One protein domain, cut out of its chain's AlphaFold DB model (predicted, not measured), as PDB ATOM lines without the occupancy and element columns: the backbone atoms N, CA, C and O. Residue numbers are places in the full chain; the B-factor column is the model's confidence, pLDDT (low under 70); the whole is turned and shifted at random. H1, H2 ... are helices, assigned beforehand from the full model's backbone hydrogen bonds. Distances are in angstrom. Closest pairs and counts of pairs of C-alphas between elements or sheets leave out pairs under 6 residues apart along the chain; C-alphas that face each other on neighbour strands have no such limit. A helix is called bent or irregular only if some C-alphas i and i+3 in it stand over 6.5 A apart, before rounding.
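This is residues 22 to 89 of the 96 residues of an uncharacterized protein of Neisseria iguanae (UniProt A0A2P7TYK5). Two kinked helices pack on each other in a rod: H1 crosses the longer H2, running opposite ways, and H2 makes most of the length. Between them a long loop, residues 42 to 59, runs on past the end of H1 at Gly 41 to Lys 60, where H2 begins and turns the chain back toward H1. The printed part has 68 residues with two named helices, H1 then H2, and no named strand; the class is all helix. It is only just loose, close to compact, with a radius of gyration of the C-alphas of 13.5 A and spans of 46 by 22 by 17 A.

H1, residues 25 to 41, begins at C-alpha 25 (-6.257, 53.064, -20.087) and is 22.8 A long. It is only just irregular: C-alphas 32 and 35 are 6.9 A apart. H2, residues 60 to 85, is 35.3 A long and ends at C-alpha 85 (-4.273, 52.211, -11.316). It is irregular: C-alphas 76 and 79 are 7.1 A apart.

H1 and H2 touch, closest at the C-alphas of Gly 32 and Ala 81, 4.3 A apart. They run opposite ways at a steep tilt of 52 degrees. O i to N i+4 pairs are within hydrogen-bond range in 9 of 13 cases in H1 and 17 of 22 in H2.

The two C-alphas farthest apart, of Gly 59 and Asp 89, are 46.8 A apart. The printed part has no cut, and the link from H1 to H2 is long. Residues 87 to 89 have pLDDT under 70.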
ATOM      1  N   ILE A  22      -0.154  58.488 -23.811       87.62
ATOM      2  CA  ILE A  22       0.141  58.769 -22.398       87.62
ATOM      3  C   ILE A  22      -1.155  59.185 -21.678       87.62
ATOM      4  O   ILE A  22      -1.906  60.022 -22.181       87.62
ATOM      5  N   GLY A  23      -1.433  58.590 -20.521       84.69
ATOM      6  CA  GLY A  23      -2.657  58.775 -19.743       84.69
ATOM      7  C   GLY A  23      -3.879  58.002 -20.258       84.69
ATOM      8  O   GLY A  23      -4.983  58.199 -19.751       84.69
ATOM      9  N   SER A  24      -3.732  57.143 -21.271       85.06
ATOM     10  CA  SER A  24      -4.805  56.235 -21.697       85.06
ATOM     11  C   SER A  24      -4.954  55.035 -20.754       85.06
ATOM     12  O   SER A  24      -4.063  54.719 -19.975       85.06
ATOM     13  N   LEU A  25      -6.064  54.298 -20.860       83.19
ATOM     14  CA  LEU A  25      -6.257  53.064 -20.087       83.19
ATOM     15  C   LEU A  25      -5.134  52.036 -20.325       83.19
ATOM     16  O   LEU A  25      -4.740  51.334 -19.400       83.19
ATOM     17  N   PHE A  26      -4.614  51.954 -21.554       84.94
ATOM     18  CA  PHE A  26      -3.494  51.070 -21.883       84.94
ATOM     19  C   PHE A  26      -2.171  51.559 -21.290       84.94
ATOM     20  O   PHE A  26      -1.380  50.725 -20.871       84.94
ATOM     21  N   ASP A  27      -1.961  52.877 -21.216       87.00
ATOM     22  CA  ASP A  27      -0.808  53.473 -20.530       87.00
ATOM     23  C   ASP A  27      -0.833  53.103 -19.044       87.00
ATOM     24  O   ASP A  27       0.062  52.411 -18.577       87.00
ATOM     25  N   TYR A  28      -1.926  53.398 -18.333       86.50
ATOM     26  CA  TYR A  28      -2.068  53.015 -16.922       86.50
ATOM     27  C   TYR A  28      -1.955  51.504 -16.694       86.50
ATOM     28  O   TYR A  28      -1.311  51.060 -15.747       86.50
ATOM     29  N   GLY A  29      -2.569  50.704 -17.568       86.94
ATOM     30  CA  GLY A  29      -2.536  49.250 -17.469       86.94
ATOM     31  C   GLY A  29      -1.144  48.651 -17.673       86.94
ATOM     32  O   GLY A  29      -0.830  47.655 -17.035       86.94
ATOM     33  N   VAL A  30      -0.311  49.224 -18.544       86.94
ATOM     34  CA  VAL A  30       1.060  48.744 -18.785       86.94
ATOM     35  C   VAL A  30       2.021  49.298 -17.739       86.94
ATOM     36  O   VAL A  30       2.747  48.528 -17.109       86.94
ATOM     37  N   GLU A  31       1.992  50.609 -17.505       86.62
ATOM     38  CA  GLU A  31       2.914  51.288 -16.591       86.62
ATOM     39  C   GLU A  31       2.691  50.874 -15.130       86.62
ATOM     40  O   GLU A  31       3.658  50.735 -14.385       86.62
ATOM     41  N   GLY A  32       1.452  50.561 -14.729       89.44
ATOM     42  CA  GLY A  32       1.173  50.028 -13.390       89.44
ATOM     43  C   GLY A  32       1.889  48.701 -13.105       89.44
ATOM     44  O   GLY A  32       2.216  48.399 -11.961       89.44
ATOM     45  N   TYR A  33       2.191  47.901 -14.133       90.06
ATOM     46  CA  TYR A  33       2.987  46.685 -13.958       90.06
ATOM     47  C   TYR A  33       4.492  46.959 -14.013       90.06
ATOM     48  O   TYR A  33       5.238  46.250 -13.340       90.06
ATOM     49  N   ALA A  34       4.943  47.983 -14.747       87.44
ATOM     50  CA  ALA A  34       6.353  48.209 -15.070       87.44
ATOM     51  C   ALA A  34       7.280  48.285 -13.845       87.44
ATOM     52  O   ALA A  34       8.418  47.855 -13.926       87.44
ATOM     53  N   GLY A  35       6.819  48.763 -12.685       88.31
ATOM     54  CA  GLY A  35       7.643  48.787 -11.471       88.31
ATOM     55  C   GLY A  35       7.911  47.391 -10.891       88.31
ATOM     56  O   GLY A  35       9.019  46.853 -10.956       88.31
ATOM     57  N   MET A  36       6.886  46.799 -10.272       93.38
ATOM     58  CA  MET A  36       7.039  45.541  -9.533       93.38
ATOM     59  C   MET A  36       7.278  44.339 -10.458       93.38
ATOM     60  O   MET A  36       8.004  43.415 -10.077       93.38
ATOM     61  N   HIS A  37       6.703  44.334 -11.666       91.44
ATOM     62  CA  HIS A  37       6.917  43.269 -12.652       91.44
ATOM     63  C   HIS A  37       8.373  43.220 -13.112       91.44
ATOM     64  O   HIS A  37       8.977  42.153 -13.040       91.44
ATOM     65  N   ASP A  38       8.973  44.358 -13.473       89.75
ATOM     66  CA  ASP A  38      10.373  44.414 -13.915       89.75
ATOM     67  C   ASP A  38      11.338  44.079 -12.770       89.75
ATOM     68  O   ASP A  38      12.311  43.335 -12.951       89.75
ATOM     69  N   PHE A  39      11.050  44.571 -11.560       91.75
ATOM     70  CA  PHE A  39      11.863  44.279 -10.382       91.75
ATOM     71  C   PHE A  39      11.878  42.779 -10.054       91.75
ATOM     72  O   PHE A  39      12.943  42.159 -10.002       91.75
ATOM     73  N   SER A  40      10.694  42.190  -9.853       93.56
ATOM     74  CA  SER A  40      10.536  40.790  -9.433       93.56
ATOM     75  C   SER A  40      10.734  39.781 -10.567       93.56
ATOM     76  O   SER A  40      11.132  38.645 -10.311       93.56
ATOM     77  N   GLY A  41      10.480  40.189 -11.811       90.12
ATOM     78  CA  GLY A  41      10.574  39.365 -13.013       90.12
ATOM     79  C   GLY A  41      11.950  39.376 -13.676       90.12
ATOM     80  O   GLY A  41      12.277  38.439 -14.405       90.12
ATOM     81  N   GLY A  42      12.778  40.394 -13.415       90.62
ATOM     82  CA  GLY A  42      14.061  40.565 -14.096       90.62
ATOM     83  C   GLY A  42      15.207  41.025 -13.202       90.62
ATOM     84  O   GLY A  42      16.243  40.357 -13.137       90.62
ATOM     85  N   GLN A  43      15.040  42.158 -12.517       90.81
ATOM     86  CA  GLN A  43      16.152  42.857 -11.867       90.81
ATOM     87  C   GLN A  43      16.794  42.052 -10.730       90.81
ATOM     88  O   GLN A  43      18.016  41.919 -10.700       90.81
ATOM     89  N   ILE A  44      16.000  41.458  -9.830       93.50
ATOM     90  CA  ILE A  44      16.539  40.680  -8.695       93.50
ATOM     91  C   ILE A  44      17.263  39.397  -9.124       93.50
ATOM     92  O   ILE A  44      18.075  38.861  -8.374       93.50
ATOM     93  N   TRP A  45      16.986  38.920 -10.339       90.00
ATOM     94  CA  TRP A  45      17.571  37.707 -10.913       90.00
ATOM     95  C   TRP A  45      18.777  37.999 -11.813       90.00
ATOM     96  O   TRP A  45      19.387  37.072 -12.342       90.00
ATOM     97  N   GLY A  46      19.121  39.277 -12.009       89.75
ATOM     98  CA  GLY A  46      20.205  39.693 -12.899       89.75
ATOM     99  C   GLY A  46      19.882  39.529 -14.386       89.75
ATOM    100  O   GLY A  46      20.789  39.504 -15.218       89.75
ATOM    101  N   PHE A  47      18.600  39.418 -14.753       89.44
ATOM    102  CA  PHE A  47      18.201  39.340 -16.160       89.44
ATOM    103  C   PHE A  47      18.210  40.699 -16.851       89.44
ATOM    104  O   PHE A  47      18.109  40.737 -18.074       89.44
ATOM    105  N   TYR A  48      18.331  41.802 -16.106       88.31
ATOM    106  CA  TYR A  48      18.425  43.157 -16.648       88.31
ATOM    107  C   TYR A  48      19.809  43.754 -16.411       88.31
ATOM    108  O   TYR A  48      20.462  43.483 -15.408       88.31
ATOM    109  N   ASN A  49      20.260  44.563 -17.367       86.81
ATOM    110  CA  ASN A  49      21.469  45.364 -17.229       86.81
ATOM    111  C   ASN A  49      21.199  46.648 -16.429       86.81
ATOM    112  O   ASN A  49      20.055  46.979 -16.128       86.81
ATOM    113  N   ASP A  50      22.251  47.425 -16.179       85.12
ATOM    114  CA  ASP A  50      22.187  48.685 -15.420       85.12
ATOM    115  C   ASP A  50      21.261  49.750 -16.035       85.12
ATOM    116  O   ASP A  50      20.952  50.758 -15.403       85.12
ATOM    117  N   LYS A  51      20.827  49.550 -17.283       84.00
ATOM    118  CA  LYS A  51      19.868  50.408 -17.984       84.00
ATOM    119  C   LYS A  51      18.461  49.809 -18.018       84.00
ATOM    120  O   LYS A  51      17.713  50.200 -18.901       84.00
ATOM    121  N   GLY A  52      18.151  48.803 -17.197       80.19
ATOM    122  CA  GLY A  52      16.836  48.150 -17.132       80.19
ATOM    123  C   GLY A  52      16.475  47.280 -18.342       80.19
ATOM    124  O   GLY A  52      15.346  46.824 -18.466       80.19
ATOM    125  N   ASN A  53      17.416  47.013 -19.252       83.94
ATOM    126  CA  ASN A  53      17.146  46.203 -20.439       83.94
ATOM    127  C   ASN A  53      17.526  44.738 -20.218       83.94
ATOM    128  O   ASN A  53      18.586  44.456 -19.662       83.94
ATOM    129  N   GLY A  54      16.738  43.820 -20.790       82.69
ATOM    130  CA  GLY A  54      17.064  42.394 -20.878       82.69
ATOM    131  C   GLY A  54      18.500  42.130 -21.341       82.69
ATOM    132  O   GLY A  54      18.896  42.554 -22.435       82.69
ATOM    133  N   THR A  55      19.269  41.420 -20.517       83.19
ATOM    134  CA  THR A  55      20.600  40.918 -20.855       83.19
ATOM    135  C   THR A  55      20.497  39.967 -22.048       83.19
ATOM    136  O   THR A  55      19.486  39.296 -22.262       83.19
ATOM    137  N   ARG A  56      21.519  39.976 -22.908       76.62
ATOM    138  CA  ARG A  56      21.546  39.186 -24.148       76.62
ATOM    139  C   ARG A  56      22.534  38.041 -24.006       76.62
ATOM    140  O   ARG A  56      23.569  38.209 -23.371       76.62
ATOM    141  N   ASN A  57      22.260  36.938 -24.700       79.69
ATOM    142  CA  ASN A  57      23.132  35.762 -24.755       79.69
ATOM    143  C   ASN A  57      23.358  35.094 -23.383       79.69
ATOM    144  O   ASN A  57      24.445  34.583 -23.128       79.69
ATOM    145  N   ASN A  58      22.335  35.053 -22.521       78.19
ATOM    146  CA  ASN A  58      22.421  34.413 -21.199       78.19
ATOM    147  C   ASN A  58      22.501  32.876 -21.275       78.19
ATOM    148  O   ASN A  58      22.792  32.206 -20.285       78.19
ATOM    149  N   GLY A  59      22.255  32.310 -22.460       87.94
ATOM    150  CA  GLY A  59      22.198  30.875 -22.701       87.94
ATOM    151  C   GLY A  59      20.782  30.326 -22.531       87.94
ATOM    152  O   GLY A  59      19.972  30.855 -21.775       87.94
ATOM    153  N   LYS A  60      20.491  29.215 -23.221       89.38
ATOM    154  CA  LYS A  60      19.129  28.659 -23.345       89.38
ATOM    155  C   LYS A  60      18.417  28.442 -22.006       89.38
ATOM    156  O   LYS A  60      17.224  28.687 -21.907       89.38
ATOM    157  N   VAL A  61      19.136  27.964 -20.990       89.81
ATOM    158  CA  VAL A  61      18.549  27.682 -19.669       89.81
ATOM    159  C   VAL A  61      18.150  28.972 -18.957       89.81
ATOM    160  O   VAL A  61      17.053  29.048 -18.410       89.81
ATOM    161  N   ALA A  62      19.011  29.989 -18.992       88.81
ATOM    162  CA  ALA A  62      18.722  31.279 -18.379       88.81
ATOM    163  C   ALA A  62      17.577  32.001 -19.102       88.81
ATOM    164  O   ALA A  62      16.727  32.588 -18.444       88.81
ATOM    165  N   ASP A  63      17.503  31.893 -20.431       87.06
ATOM    166  CA  ASP A  63      16.412  32.481 -21.214       87.06
ATOM    167  C   ASP A  63      15.052  31.844 -20.862       87.06
ATOM    168  O   ASP A  63      14.071  32.561 -20.665       87.06
ATOM    169  N   ILE A  64      15.004  30.514 -20.701       90.12
ATOM    170  CA  ILE A  64      13.793  29.799 -20.256       90.12
ATOM    171  C   ILE A  64      13.413  30.209 -18.830       90.12
ATOM    172  O   ILE A  64      12.244  30.480 -18.555       90.12
ATOM    173  N   ALA A  65      14.385  30.268 -17.915       91.12
ATOM    174  CA  ALA A  65      14.134  30.687 -16.540       91.12
ATOM    175  C   ALA A  65      13.577  32.117 -16.488       91.12
ATOM    176  O   ALA A  65      12.578  32.356 -15.810       91.12
ATOM    177  N   ALA A  66      14.167  33.041 -17.251       89.19
ATOM    178  CA  ALA A  66      13.704  34.418 -17.354       89.19
ATOM    179  C   ALA A  66      12.264  34.500 -17.875       89.19
ATOM    180  O   ALA A  66      11.462  35.252 -17.327       89.19
ATOM    181  N   GLU A  67      11.904  33.710 -18.887       88.38
ATOM    182  CA  GLU A  67      10.536  33.662 -19.408       88.38
ATOM    183  C   GLU A  67       9.530  33.171 -18.358       88.38
ATOM    184  O   GLU A  67       8.531  33.845 -18.107       88.38
ATOM    185  N   VAL A  68       9.819  32.051 -17.689       91.94
ATOM    186  CA  VAL A  68       8.940  31.487 -16.649       91.94
ATOM    187  C   VAL A  68       8.769  32.456 -15.481       91.94
ATOM    188  O   VAL A  68       7.646  32.718 -15.051       91.94
ATOM    189  N   ILE A  69       9.870  33.022 -14.987       92.38
ATOM    190  CA  ILE A  69       9.858  33.972 -13.873       92.38
ATOM    191  C   ILE A  69       9.066  35.230 -14.246       92.38
ATOM    192  O   ILE A  69       8.243  35.684 -13.454       92.38
ATOM    193  N   THR A  70       9.234  35.747 -15.467       89.75
ATOM    194  CA  THR A  70       8.482  36.915 -15.959       89.75
ATOM    195  C   THR A  70       6.971  36.652 -15.981       89.75
ATOM    196  O   THR A  70       6.188  37.549 -15.673       89.75
ATOM    197  N   VAL A  71       6.532  35.434 -16.319       91.00
ATOM    198  CA  VAL A  71       5.104  35.064 -16.289       91.00
ATOM    199  C   VAL A  71       4.582  34.994 -14.853       91.00
ATOM    200  O   VAL A  71       3.512  35.527 -14.565       91.00
ATOM    201  N   ILE A  72       5.341  34.387 -13.937       93.31
ATOM    202  CA  ILE A  72       4.975  34.297 -12.512       93.31
ATOM    203  C   ILE A  72       4.940  35.682 -11.853       93.31
ATOM    204  O   ILE A  72       4.112  35.928 -10.978       93.31
ATOM    205  N   ALA A  73       5.792  36.607 -12.289       93.00
ATOM    206  CA  ALA A  73       5.824  37.969 -11.773       93.00
ATOM    207  C   ALA A  73       4.523  38.747 -12.042       93.00
ATOM    208  O   ALA A  73       4.244  39.697 -11.319       93.00
ATOM    209  N   ILE A  74       3.698  38.349 -13.024       90.88
ATOM    210  CA  ILE A  74       2.421  39.022 -13.326       90.88
ATOM    211  C   ILE A  74       1.481  38.996 -12.111       90.88
ATOM    212  O   ILE A  74       1.205  40.070 -11.578       90.88
ATOM    213  N   PRO A  75       1.017  37.831 -11.611       93.62
ATOM    214  CA  PRO A  75       0.131  37.797 -10.447       93.62
ATOM    215  C   PRO A  75       0.781  38.348  -9.169       93.62
ATOM    216  O   PRO A  75       0.070  38.840  -8.298       93.62
ATOM    217  N   VAL A  76       2.113  38.297  -9.049       93.75
ATOM    218  CA  VAL A  76       2.850  38.898  -7.920       93.75
ATOM    219  C   VAL A  76       2.794  40.427  -7.969       93.75
ATOM    220  O   VAL A  76       2.630  41.065  -6.931       93.75
ATOM    221  N   ALA A  77       2.905  41.017  -9.159       93.25
ATOM    222  CA  ALA A  77       2.843  42.458  -9.371       93.25
ATOM    223  C   ALA A  77       1.405  42.997  -9.381       93.25
ATOM    224  O   ALA A  77       1.207  44.166  -9.065       93.25
ATOM    225  N   THR A  78       0.398  42.168  -9.692       91.81
ATOM    226  CA  THR A  78      -1.002  42.604  -9.831       91.81
ATOM    227  C   THR A  78      -1.518  43.446  -8.657       91.81
ATOM    228  O   THR A  78      -2.092  44.493  -8.935       91.81
ATOM    229  N   PRO A  79      -1.323  43.099  -7.368       90.50
ATOM    230  CA  PRO A  79      -1.808  43.937  -6.267       90.50
ATOM    231  C   PRO A  79      -1.202  45.348  -6.257       90.50
ATOM    232  O   PRO A  79      -1.900  46.307  -5.939       90.50
ATOM    233  N   PHE A  80       0.070  45.469  -6.645       90.56
ATOM    234  CA  PHE A  80       0.795  46.738  -6.729       90.56
ATOM    235  C   PHE A  80       0.344  47.550  -7.949       90.56
ATOM    236  O   PHE A  80       0.038  48.732  -7.837       90.56
ATOM    237  N   ALA A  81       0.177  46.893  -9.098       89.38
ATOM    238  CA  ALA A  81      -0.363  47.538 -10.291       89.38
ATOM    239  C   ALA A  81      -1.788  48.056 -10.063       89.38
ATOM    240  O   ALA A  81      -2.138  49.163 -10.459       89.38
ATOM    241  N   VAL A  82      -2.624  47.272  -9.381       86.81
ATOM    242  CA  VAL A  82      -3.988  47.663  -9.012       86.81
ATOM    243  C   VAL A  82      -3.965  48.873  -8.070       86.81
ATOM    244  O   VAL A  82      -4.789  49.765  -8.252       86.81
ATOM    245  N   SER A  83      -3.029  48.963  -7.114       84.12
ATOM    246  CA  SER A  83      -2.914  50.154  -6.257       84.12
ATOM    247  C   SER A  83      -2.467  51.412  -7.002       84.12
ATOM    248  O   SER A  83      -2.866  52.503  -6.607       84.12
ATOM    249  N   ASP A  84      -1.694  51.265  -8.079       77.31
ATOM    250  CA  ASP A  84      -1.255  52.396  -8.905       77.31
ATOM    251  C   ASP A  84      -2.351  52.858  -9.882       77.31
ATOM    252  O   ASP A  84      -2.463  54.045 -10.188       77.31
ATOM    253  N   ILE A  85      -3.193  51.931 -10.357       75.38
ATOM    254  CA  ILE A  85      -4.273  52.211 -11.316       75.38
ATOM    255  C   ILE A  85      -5.525  52.770 -10.624       75.38
ATOM    256  O   ILE A  85      -6.203  53.644 -11.170       75.38
ATOM    257  N   PHE A  86      -5.880  52.256  -9.445       73.31
ATOM    258  CA  PHE A  86      -7.116  52.626  -8.762       73.31
ATOM    259  C   PHE A  86      -6.869  53.648  -7.653       73.31
ATOM    260  O   PHE A  86      -6.180  53.378  -6.673       73.31
ATOM    261  N   SER A  87      -7.522  54.811  -7.752       69.25
ATOM    262  CA  SER A  87      -7.557  55.772  -6.650       69.25
ATOM    263  C   SER A  87      -8.339  55.219  -5.454       69.25
ATOM    264  O   SER A  87      -9.197  54.339  -5.591       69.25
ATOM    265  N   SER A  88      -8.092  55.783  -4.267       66.56
ATOM    266  CA  SER A  88      -8.835  55.441  -3.047       66.56
ATOM    267  C   SER A  88     -10.352  55.575  -3.224       66.56
ATOM    268  O   SER A  88     -11.098  54.789  -2.645       66.56
ATOM    269  N   ASP A  89     -10.803  56.510  -4.064       65.44
ATOM    270  CA  ASP A  89     -12.220  56.720  -4.373       65.44
ATOM    271  C   ASP A  89     -12.813  55.570  -5.199       65.44
ATOM    272  O   ASP A  89     -13.944  55.155  -4.952       65.44
TER     273      ASP A  89